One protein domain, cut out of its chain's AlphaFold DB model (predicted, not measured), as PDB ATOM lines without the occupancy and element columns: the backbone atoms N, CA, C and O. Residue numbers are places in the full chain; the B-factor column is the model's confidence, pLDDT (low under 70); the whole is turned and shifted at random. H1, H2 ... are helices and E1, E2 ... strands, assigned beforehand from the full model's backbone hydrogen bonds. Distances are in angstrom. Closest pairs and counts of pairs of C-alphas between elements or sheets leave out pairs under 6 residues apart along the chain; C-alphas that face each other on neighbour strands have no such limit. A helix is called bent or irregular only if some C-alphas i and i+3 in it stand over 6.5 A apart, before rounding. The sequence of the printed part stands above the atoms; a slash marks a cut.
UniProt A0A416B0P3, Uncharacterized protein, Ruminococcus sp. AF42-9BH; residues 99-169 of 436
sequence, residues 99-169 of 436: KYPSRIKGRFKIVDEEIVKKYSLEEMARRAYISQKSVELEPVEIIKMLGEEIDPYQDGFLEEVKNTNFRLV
ATOM      1  N   LYS A  99     206.901 267.718 177.757       93.62
ATOM      2  CA  LYS A  99     207.871 267.842 176.658       93.62
ATOM      3  C   LYS A  99     208.093 266.525 175.905       93.62
ATOM      4  O   LYS A  99     208.238 266.540 174.688       93.62
ATOM      5  N   TYR A 100     208.099 265.402 176.622       94.62
ATOM      6  CA  TYR A 100     208.291 264.056 176.079       94.62
ATOM      7  C   TYR A 100     207.195 263.108 176.596       94.62
ATOM      8  O   TYR A 100     207.474 262.191 177.370       94.62
ATOM      9  N   PRO A 101     205.925 263.318 176.207       93.50
ATOM     10  CA  PRO A 101     204.832 262.464 176.654       93.50
ATOM     11  C   PRO A 101     205.072 261.007 176.245       93.50
ATOM     12  O   PRO A 101     205.486 260.732 175.118       93.50
ATOM     13  N   SER A 102     204.777 260.069 177.144       92.50
ATOM     14  CA  SER A 102     204.830 258.641 176.819       92.50
ATOM     15  C   SER A 102     203.779 258.319 175.758       92.50
ATOM     16  O   SER A 102     202.600 258.621 175.942       92.50
ATOM     17  N   ARG A 103     204.198 257.699 174.657       92.19
ATOM     18  CA  ARG A 103     203.334 257.298 173.540       92.19
ATOM     19  C   ARG A 103     203.668 255.879 173.100       92.19
ATOM     20  O   ARG A 103     204.755 255.375 173.367       92.19
ATOM     21  N   ILE A 104     202.732 255.244 172.405       90.25
ATOM     22  CA  ILE A 104     202.932 253.935 171.789       90.25
ATOM     23  C   ILE A 104     202.833 254.114 170.280       90.25
ATOM     24  O   ILE A 104     201.838 254.629 169.776       90.25
ATOM     25  N   LYS A 105     203.864 253.679 169.561       92.00
ATOM     26  CA  LYS A 105     203.847 253.544 168.106       92.00
ATOM     27  C   LYS A 105     203.791 252.062 167.787       92.00
ATOM     28  O   LYS A 105     204.657 251.320 168.229       92.00
ATOM     29  N   GLY A 106     202.799 251.622 167.024       89.38
ATOM     30  CA  GLY A 106     202.673 250.208 166.703       89.38
ATOM     31  C   GLY A 106     202.132 249.942 165.310       89.38
ATOM     32  O   GLY A 106     201.504 250.800 164.691       89.38
ATOM     33  N   ARG A 107     202.397 248.728 164.832       90.62
ATOM     34  CA  ARG A 107     201.760 248.116 163.670       90.62
ATOM     35  C   ARG A 107     200.850 247.015 164.186       90.62
ATOM     36  O   ARG A 107     201.292 246.154 164.942       90.62
ATOM     37  N   PHE A 108     199.601 247.032 163.753       89.56
ATOM     38  CA  PHE A 108     198.579 246.094 164.198       89.56
ATOM     39  C   PHE A 108     197.975 245.379 162.995       89.56
ATOM     40  O   PHE A 108     197.903 245.949 161.904       89.56
ATOM     41  N   LYS A 109     197.526 244.145 163.209       90.50
ATOM     42  CA  LYS A 109     196.637 243.428 162.296       90.50
ATOM     43  C   LYS A 109     195.268 243.286 162.956       90.50
ATOM     44  O   LYS A 109     195.168 243.237 164.178       90.50
ATOM     45  N   ILE A 110     194.217 243.241 162.151       89.88
ATOM     46  CA  ILE A 110     192.865 242.961 162.640       89.88
ATOM     47  C   ILE A 110     192.751 241.452 162.855       89.88
ATOM     48  O   ILE A 110     193.216 240.684 162.015       89.88
ATOM     49  N   VAL A 111     192.179 241.046 163.990       88.31
ATOM     50  CA  VAL A 111     192.093 239.629 164.391       88.31
ATOM     51  C   VAL A 111     191.159 238.837 163.471       88.31
ATOM     52  O   VAL A 111     191.449 237.696 163.125       88.31
ATOM     53  N   ASP A 112     190.047 239.443 163.051       88.06
ATOM     54  CA  ASP A 112     189.047 238.792 162.204       88.06
ATOM     55  C   ASP A 112     189.464 238.804 160.722       88.06
ATOM     56  O   ASP A 112     189.261 239.779 159.990       88.06
ATOM     57  N   GLU A 113     190.055 237.697 160.270       85.88
ATOM     58  CA  GLU A 113     190.505 237.535 158.886       85.88
ATOM     59  C   GLU A 113     189.361 237.504 157.859       85.88
ATOM     60  O   GLU A 113     189.580 237.844 156.692       85.88
ATOM     61  N   GLU A 114     188.153 237.083 158.246       85.50
ATOM     62  CA  GLU A 114     187.007 237.040 157.333       85.50
ATOM     63  C   GLU A 114     186.498 238.451 157.043       85.50
ATOM     64  O   GLU A 114     186.236 238.796 155.885       85.50
ATOM     65  N   ILE A 115     186.440 239.301 158.072       83.50
ATOM     66  CA  ILE A 115     186.083 240.713 157.923       83.50
ATOM     67  C   ILE A 115     187.106 241.437 157.039       83.50
ATOM     68  O   ILE A 115     186.698 242.172 156.137       83.50
ATOM     69  N   VAL A 116     188.410 241.202 157.229       87.00
ATOM     70  CA  VAL A 116     189.474 241.845 156.429       87.00
ATOM     71  C   VAL A 116     189.390 241.472 154.946       87.00
ATOM     72  O   VAL A 116     189.652 242.307 154.082       87.00
ATOM     73  N   LYS A 117     188.999 240.232 154.620       89.69
ATOM     74  CA  LYS A 117     188.799 239.800 153.223       89.69
ATOM     75  C   LYS A 117     187.572 240.445 152.580       89.69
ATOM     76  O   LYS A 117     187.522 240.563 151.358       89.69
ATOM     77  N   LYS A 118     186.580 240.824 153.387       90.50
ATOM     78  CA  LYS A 118     185.282 241.313 152.915       90.50
ATOM     79  C   LYS A 118     185.198 242.840 152.845       90.50
ATOM     80  O   LYS A 118     184.474 243.352 151.994       90.50
ATOM     81  N   TYR A 119     185.915 243.565 153.705       89.31
ATOM     82  CA  TYR A 119     185.745 245.010 153.877       89.31
ATOM     83  C   TYR A 119     187.073 245.774 153.909       89.31
ATOM     84  O   TYR A 119     188.072 245.306 154.449       89.31
ATOM     85  N   SER A 120     187.062 246.996 153.368       90.44
ATOM     86  CA  SER A 120     188.165 247.949 153.534       90.44
ATOM     87  C   SER A 120     188.244 248.454 154.981       90.44
ATOM     88  O   SER A 120     187.279 248.354 155.737       90.44
ATOM     89  N   LEU A 121     189.382 249.042 155.374       86.31
ATOM     90  CA  LEU A 121     189.546 249.629 156.713       86.31
ATOM     91  C   LEU A 121     188.512 250.721 157.012       86.31
ATOM     92  O   LEU A 121     187.974 250.766 158.115       86.31
ATOM     93  N   GLU A 122     188.206 251.561 156.024       89.19
ATOM     94  CA  GLU A 122     187.182 252.604 156.137       89.19
ATOM     95  C   GLU A 122     185.793 252.006 156.379       89.19
ATOM     96  O   GLU A 122     185.074 252.446 157.274       89.19
ATOM     97  N   GLU A 123     185.429 250.954 155.641       90.94
ATOM     98  CA  GLU A 123     184.138 250.289 155.821       90.94
ATOM     99  C   GLU A 123     184.076 249.536 157.158       90.94
ATOM    100  O   GLU A 123     183.049 249.559 157.832       90.94
ATOM    101  N   MET A 124     185.179 248.937 157.615       89.56
ATOM    102  CA  MET A 124     185.262 248.356 158.960       89.56
ATOM    103  C   MET A 124     185.051 249.411 160.049       89.56
ATOM    104  O   MET A 124     184.254 249.188 160.960       89.56
ATOM    105  N   ALA A 125     185.711 250.568 159.942       89.31
ATOM    106  CA  ALA A 125     185.537 251.677 160.878       89.31
ATOM    107  C   ALA A 125     184.090 252.194 160.876       89.31
ATOM    108  O   ALA A 125     183.499 252.394 161.938       89.31
ATOM    109  N   ARG A 126     183.473 252.320 159.696       90.94
ATOM    110  CA  ARG A 126     182.063 252.700 159.555       90.94
ATOM    111  C   ARG A 126     181.121 251.683 160.206       90.94
ATOM    112  O   ARG A 126     180.217 252.071 160.941       90.94
ATOM    113  N   ARG A 127     181.321 250.384 159.969       92.38
ATOM    114  CA  ARG A 127     180.501 249.312 160.567       92.38
ATOM    115  C   ARG A 127     180.679 249.245 162.087       92.38
ATOM    116  O   ARG A 127     179.697 249.051 162.805       92.38
ATOM    117  N   ALA A 128     181.897 249.468 162.582       92.94
ATOM    118  CA  ALA A 128     182.186 249.605 164.008       92.94
ATOM    119  C   ALA A 128     181.448 250.807 164.616       92.94
ATOM    120  O   ALA A 128     180.831 250.666 165.667       92.94
ATOM    121  N   TYR A 129     181.427 251.952 163.927       94.38
ATOM    122  CA  TYR A 129     180.670 253.135 164.344       94.38
ATOM    123  C   TYR A 129     179.154 252.880 164.380       94.38
ATOM    124  O   TYR A 129     178.522 253.129 165.400       94.38
ATOM    125  N   ILE A 130     178.564 252.303 163.329       93.81
ATOM    126  CA  ILE A 130     177.115 252.018 163.275       93.81
ATOM    127  C   ILE A 130     176.683 251.037 164.377       93.81
ATOM    128  O   ILE A 130     175.635 251.216 164.996       93.81
ATOM    129  N   SER A 131     177.487 250.005 164.634       94.81
ATOM    130  CA  SER A 131     177.173 248.982 165.641       94.81
ATOM    131  C   SER A 131     177.649 249.327 167.052       94.81
ATOM    132  O   SER A 131     177.286 248.627 167.997       94.81
ATOM    133  N   GLN A 132     178.480 250.366 167.193       95.44
ATOM    134  CA  GLN A 132     179.217 250.715 168.412       95.44
ATOM    135  C   GLN A 132     180.016 249.533 168.999       95.44
ATOM    136  O   GLN A 132     180.216 249.432 170.210       95.44
ATOM    137  N   LYS A 133     180.494 248.625 168.137       94.19
ATOM    138  CA  LYS A 133     181.333 247.481 168.519       94.19
ATOM    139  C   LYS A 133     182.784 247.750 168.155       94.19
ATOM    140  O   LYS A 133     183.096 248.109 167.024       94.19
ATOM    141  N   SER A 134     183.677 247.547 169.117       91.81
ATOM    142  CA  SER A 134     185.115 247.676 168.892       91.81
ATOM    143  C   SER A 134     185.654 246.571 167.984       91.81
ATOM    144  O   SER A 134     185.226 245.424 168.107       91.81
ATOM    145  N   VAL A 135     186.646 246.893 167.155       89.00
ATOM    146  CA  VAL A 135     187.365 245.906 166.332       89.00
ATOM    147  C   VAL A 135     188.612 245.449 167.076       89.00
ATOM    148  O   VAL A 135     189.412 246.280 167.505       89.00
ATOM    149  N   GLU A 136     188.785 244.142 167.246       91.31
ATOM    150  CA  GLU A 136     189.950 243.595 167.941       91.31
ATOM    151  C   GLU A 136     191.201 243.610 167.059       91.31
ATOM    152  O   GLU A 136     191.160 243.309 165.861       91.31
ATOM    153  N   LEU A 137     192.319 243.985 167.675       89.88
ATOM    154  CA  LEU A 137     193.612 244.156 167.035       89.88
ATOM    155  C   LEU A 137     194.648 243.267 167.714       89.88
ATOM    156  O   LEU A 137     194.744 243.220 168.940       89.88
ATOM    157  N   GLU A 138     195.483 242.631 166.903       89.56
ATOM    158  CA  GLU A 138     196.668 241.925 167.363       89.56
ATOM    159  C   GLU A 138     197.910 242.754 167.012       89.56
ATOM    160  O   GLU A 138     198.080 243.178 165.859       89.56
ATOM    161  N   PRO A 139     198.785 243.028 167.988       89.25
ATOM    162  CA  PRO A 139     200.006 243.759 167.720       89.25
ATOM    163  C   PRO A 139     200.992 242.919 166.909       89.25
ATOM    164  O   PRO A 139     201.329 241.798 167.273       89.25
ATOM    165  N   VAL A 140     201.488 243.496 165.818       88.88
ATOM    166  CA  VAL A 140     202.605 242.954 165.031       88.88
ATOM    167  C   VAL A 140     203.923 243.543 165.527       88.88
ATOM    168  O   VAL A 140     204.929 242.848 165.619       88.88
ATOM    169  N   GLU A 141     203.915 244.835 165.846       90.94
ATOM    170  CA  GLU A 141     205.069 245.578 166.347       90.94
ATOM    171  C   GLU A 141     204.565 246.673 167.288       90.94
ATOM    172  O   GLU A 141     203.620 247.382 166.946       90.94
ATOM    173  N   ILE A 142     205.177 246.827 168.461       92.50
ATOM    174  CA  ILE A 142     204.863 247.901 169.410       92.50
ATOM    175  C   ILE A 142     206.180 248.486 169.905       92.50
ATOM    176  O   ILE A 142     207.067 247.757 170.334       92.50
ATOM    177  N   ILE A 143     206.286 249.808 169.861       93.62
ATOM    178  CA  ILE A 143     207.441 250.577 170.298       93.62
ATOM    179  C   ILE A 143     206.956 251.656 171.260       93.62
ATOM    180  O   ILE A 143     206.056 252.442 170.941       93.62
ATOM    181  N   LYS A 144     207.572 251.718 172.437       94.31
ATOM    182  CA  LYS A 144     207.377 252.817 173.379       94.31
ATOM    183  C   LYS A 144     208.176 254.037 172.938       94.31
ATOM    184  O   LYS A 144     209.360 253.937 172.614       94.31
ATOM    185  N   MET A 145     207.526 255.190 172.964       95.19
ATOM    186  CA  MET A 145     208.076 256.485 172.582       95.19
ATOM    187  C   MET A 145     208.008 257.454 173.769       95.19
ATOM    188  O   MET A 145     207.080 257.387 174.578       95.19
ATOM    189  N   LEU A 146     208.948 258.393 173.834       94.88
ATOM    190  CA  LEU A 146     208.941 259.545 174.736       94.88
ATOM    191  C   LEU A 146     208.979 260.821 173.887       94.88
ATOM    192  O   LEU A 146     210.026 261.241 173.394       94.88
ATOM    193  N   GLY A 147     207.810 261.426 173.673       92.75
ATOM    194  CA  GLY A 147     207.619 262.435 172.634       92.75
ATOM    195  C   GLY A 147     207.766 261.807 171.248       92.75
ATOM    196  O   GLY A 147     207.049 260.864 170.919       92.75
ATOM    197  N   GLU A 148     208.704 262.323 170.457       91.44
ATOM    198  CA  GLU A 148     209.047 261.791 169.128       91.44
ATOM    199  C   GLU A 148     210.263 260.840 169.156       91.44
ATOM    200  O   GLU A 148     210.617 260.244 168.141       91.44
ATOM    201  N   GLU A 149     210.905 260.668 170.316       93.12
ATOM    202  CA  GLU A 149     212.083 259.813 170.492       93.12
ATOM    203  C   GLU A 149     211.682 258.395 170.911       93.12
ATOM    204  O   GLU A 149     210.770 258.210 171.718       93.12
ATOM    205  N   ILE A 150     212.381 257.378 170.398       94.12
ATOM    206  CA  ILE A 150     212.202 255.991 170.852       94.12
ATOM    207  C   ILE A 150     212.726 255.875 172.289       94.12
ATOM    208  O   ILE A 150     213.840 256.316 172.580       94.12
ATOM    209  N   ASP A 151     211.933 255.276 173.182       94.56
ATOM    210  CA  ASP A 151     212.369 254.980 174.550       94.56
ATOM    211  C   ASP A 151     213.548 253.979 174.492       94.56
ATOM    212  O   ASP A 151     213.428 252.942 173.833       94.56
ATOM    213  N   PRO A 152     214.703 254.245 175.130       92.25
ATOM    214  CA  PRO A 152     215.829 253.309 175.115       92.25
ATOM    215  C   PRO A 152     215.511 251.952 175.768       92.25
ATOM    216  O   PRO A 152     216.240 250.990 175.533       92.25
ATOM    217  N   TYR A 153     214.445 251.856 176.570       93.75
ATOM    218  CA  TYR A 153     214.094 250.655 177.321       93.75
ATOM    219  C   TYR A 153     212.767 250.049 176.847       93.75
ATOM    220  O   TYR A 153     211.686 250.425 177.304       93.75
ATOM    221  N   GLN A 154     212.859 249.085 175.926       93.06
ATOM    222  CA  GLN A 154     211.699 248.422 175.314       93.06
ATOM    223  C   GLN A 154     211.316 247.105 176.002       93.06
ATOM    224  O   GLN A 154     210.132 246.812 176.108       93.06
ATOM    225  N   ASP A 155     212.278 246.328 176.508       91.00
ATOM    226  CA  ASP A 155     212.035 244.952 176.978       91.00
ATOM    227  C   ASP A 155     211.007 244.866 178.113       91.00
ATOM    228  O   ASP A 155     210.076 244.064 178.055       91.00
ATOM    229  N   GLY A 156     211.137 245.731 179.125       88.19
ATOM    230  CA  GLY A 156     210.176 245.788 180.229       88.19
ATOM    231  C   GLY A 156     208.784 246.203 179.754       88.19
ATOM    232  O   GLY A 156     207.790 245.607 180.152       88.19
ATOM    233  N   PHE A 157     208.716 247.171 178.838       90.06
ATOM    234  CA  PHE A 157     207.456 247.600 178.236       90.06
ATOM    235  C   PHE A 157     206.795 246.478 177.423       90.06
ATOM    236  O   PHE A 157     205.593 246.271 177.550       90.06
ATOM    237  N   LEU A 158     207.559 245.723 176.628       90.75
ATOM    238  CA  LEU A 158     207.045 244.592 175.850       90.75
ATOM    239  C   LEU A 158     206.468 243.489 176.747       90.75
ATOM    240  O   LEU A 158     205.428 242.923 176.412       90.75
ATOM    241  N   GLU A 159     207.089 243.214 177.898       89.62
ATOM    242  CA  GLU A 159     206.541 242.282 178.892       89.62
ATOM    243  C   GLU A 159     205.251 242.807 179.544       89.62
ATOM    244  O   GLU A 159     204.319 242.028 179.749       89.62
ATOM    245  N   GLU A 160     205.147 244.113 179.810       85.81
ATOM    246  CA  GLU A 160     203.909 244.737 180.307       85.81
ATOM    247  C   GLU A 160     202.763 244.630 179.290       85.81
ATOM    248  O   GLU A 160     201.633 244.294 179.653       85.81
ATOM    249  N   VAL A 161     203.034 244.882 178.004       87.19
ATOM    250  CA  VAL A 161     201.978 244.925 176.976       87.19
ATOM    251  C   VAL A 161     201.613 243.564 176.389       87.19
ATOM    252  O   VAL A 161     200.610 243.463 175.684       87.19
ATOM    253  N   LYS A 162     202.368 242.505 176.694       82.88
ATOM    254  CA  LYS A 162     202.203 241.157 176.122       82.88
ATOM    255  C   LYS A 162     200.786 240.585 176.237       82.88
ATOM    256  O   LYS A 162     200.345 239.876 175.340       82.88
ATOM    257  N   ASN A 163     200.076 240.907 177.318       79.62
ATOM    258  CA  ASN A 163     198.703 240.453 177.574       79.62
ATOM    259  C   ASN A 163     197.670 241.588 177.444       79.62
ATOM    260  O   ASN A 163     196.563 241.492 177.973       79.62
ATOM    261  N   THR A 164     198.040 242.693 176.796       85.25
ATOM    262  CA  THR A 164     197.137 243.824 176.579       85.25
ATOM    263  C   THR A 164     196.285 243.583 175.339       85.25
ATOM    264  O   THR A 164     196.803 243.320 174.256       85.25
ATOM    265  N   ASN A 165     194.968 243.723 175.486       87.00
ATOM    266  CA  ASN A 165     194.035 243.645 174.366       87.00
ATOM    267  C   ASN A 165     193.971 244.996 173.648       87.00
ATOM    268  O   ASN A 165     193.506 245.985 174.218       87.00
ATOM    269  N   PHE A 166     194.404 245.031 172.390       88.56
ATOM    270  CA  PHE A 166     194.312 246.222 171.551       88.56
ATOM    271  C   PHE A 166     192.998 246.211 170.778       88.56
ATOM    272  O   PHE A 166     192.576 245.185 170.244       88.56
ATOM    273  N   ARG A 167     192.318 247.357 170.736       90.75
ATOM    274  CA  ARG A 167     191.020 247.491 170.074       90.75
ATOM    275  C   ARG A 167     190.907 248.839 169.382       90.75
ATOM    276  O   ARG A 167     191.281 249.859 169.957       90.75
ATOM    277  N   LEU A 168     190.342 248.845 168.180       85.31
ATOM    278  CA  LEU A 168     189.827 250.055 167.553       85.31
ATOM    279  C   LEU A 168     188.465 250.353 168.186       85.31
ATOM    280  O   LEU A 168     187.490 249.637 167.945       85.31
ATOM    281  N   VAL A 169     188.411 251.376 169.033       90.88
ATOM    282  CA  VAL A 169     187.163 251.834 169.649       90.88
ATOM    283  C   VAL A 169     186.525 252.857 168.710       90.88
ATOM    284  O   VAL A 169     187.191 253.840 168.380       90.88
TER     285      VAL A 169
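This is residues 99 to 169 of the 436 residues of an uncharacterized protein of Ruminococcus sp. AF42-9BH (UniProt A0A416B0P3). A long, strongly bent ribbon of two antiparallel strands, E1 and E2, makes the long axis, with two helices, H1 and H2, at the end where E1 stops and E2 starts. A third helix, H3, sits by the later part of E2, and the short strand E3 extends the sheet beside the first residues of E2. The printed part has 71 residues, with three named helices and three named strands in the order E1, H1, H2, E2, H3, E3; the sheet runs E1, E2, E3, all antiparallel, and the class is mixed, helices and strands. The whole is loose, with a radius of gyration of the C-alphas of 14.6 A, and elongated, spanning 39 by 25 by 17 A.

E1, residues 102 to 110, is an edge strand and bends by 56 degrees at residue 107. Its antiparallel neighbour is the inner strand E2, residues 135 to 146, which bends by 82 degrees at residue 140; N 103 and O 145 are within hydrogen-bond range at 2.9 A, and N 109 and O 138 also at 2.9 A. H1, residues 113 to 118, is not on the sheet. It is close to but not clearly touching H2, residues 121 to 131; the closest C-alphas, of Ile 115 and Met 124, are 7.8 A apart, and the lines are about perpendicular at 81 degrees. H2 only grazes the sheet, with its residues 121 to 128; its closest C-alpha pair to E2 is Ala 128 and Val 135, 6.8 A. H3, residues 155 to 161, only grazes the sheet too; the closest C-alphas to E2 are those of Lys 144 and Phe 157, 7.1 A. H3 is apart from H1 and from H2. E3, residues 166 to 168, is the other edge strand, antiparallel to E2, with N 137 and O 166 at 2.8 A. The pairing of E2 is staggered: residues 135 to 137 pair with E3 and residues 137 to 146 with E1. In H1, H2 and H3 every O i to N i+4 pair is within hydrogen-bond range.

E1 begins at C-alpha 102, (204.830, 258.641, 176.819), and is 24.3 A long. H1 measures 8.8 A and H2 15.3 A. E2 is 26.9 A long, from C-alpha 135 at (187.365, 245.906, 166.332). H3 measures 10.1 A and E3 7.1 A, ending at C-alpha 168, (189.827, 250.055, 167.553).

The C-alphas farthest apart are those of Lys 99 and Lys 118, 42.2 A. The printed part has no cut. No link is long; that from E2 to H3 is short, with 8 residues, in which residues 149 to 150 pair antiparallel with residues 145 to 146 of E2. The mean pLDDT of the printed part is 90.4, and no printed residue is under 70.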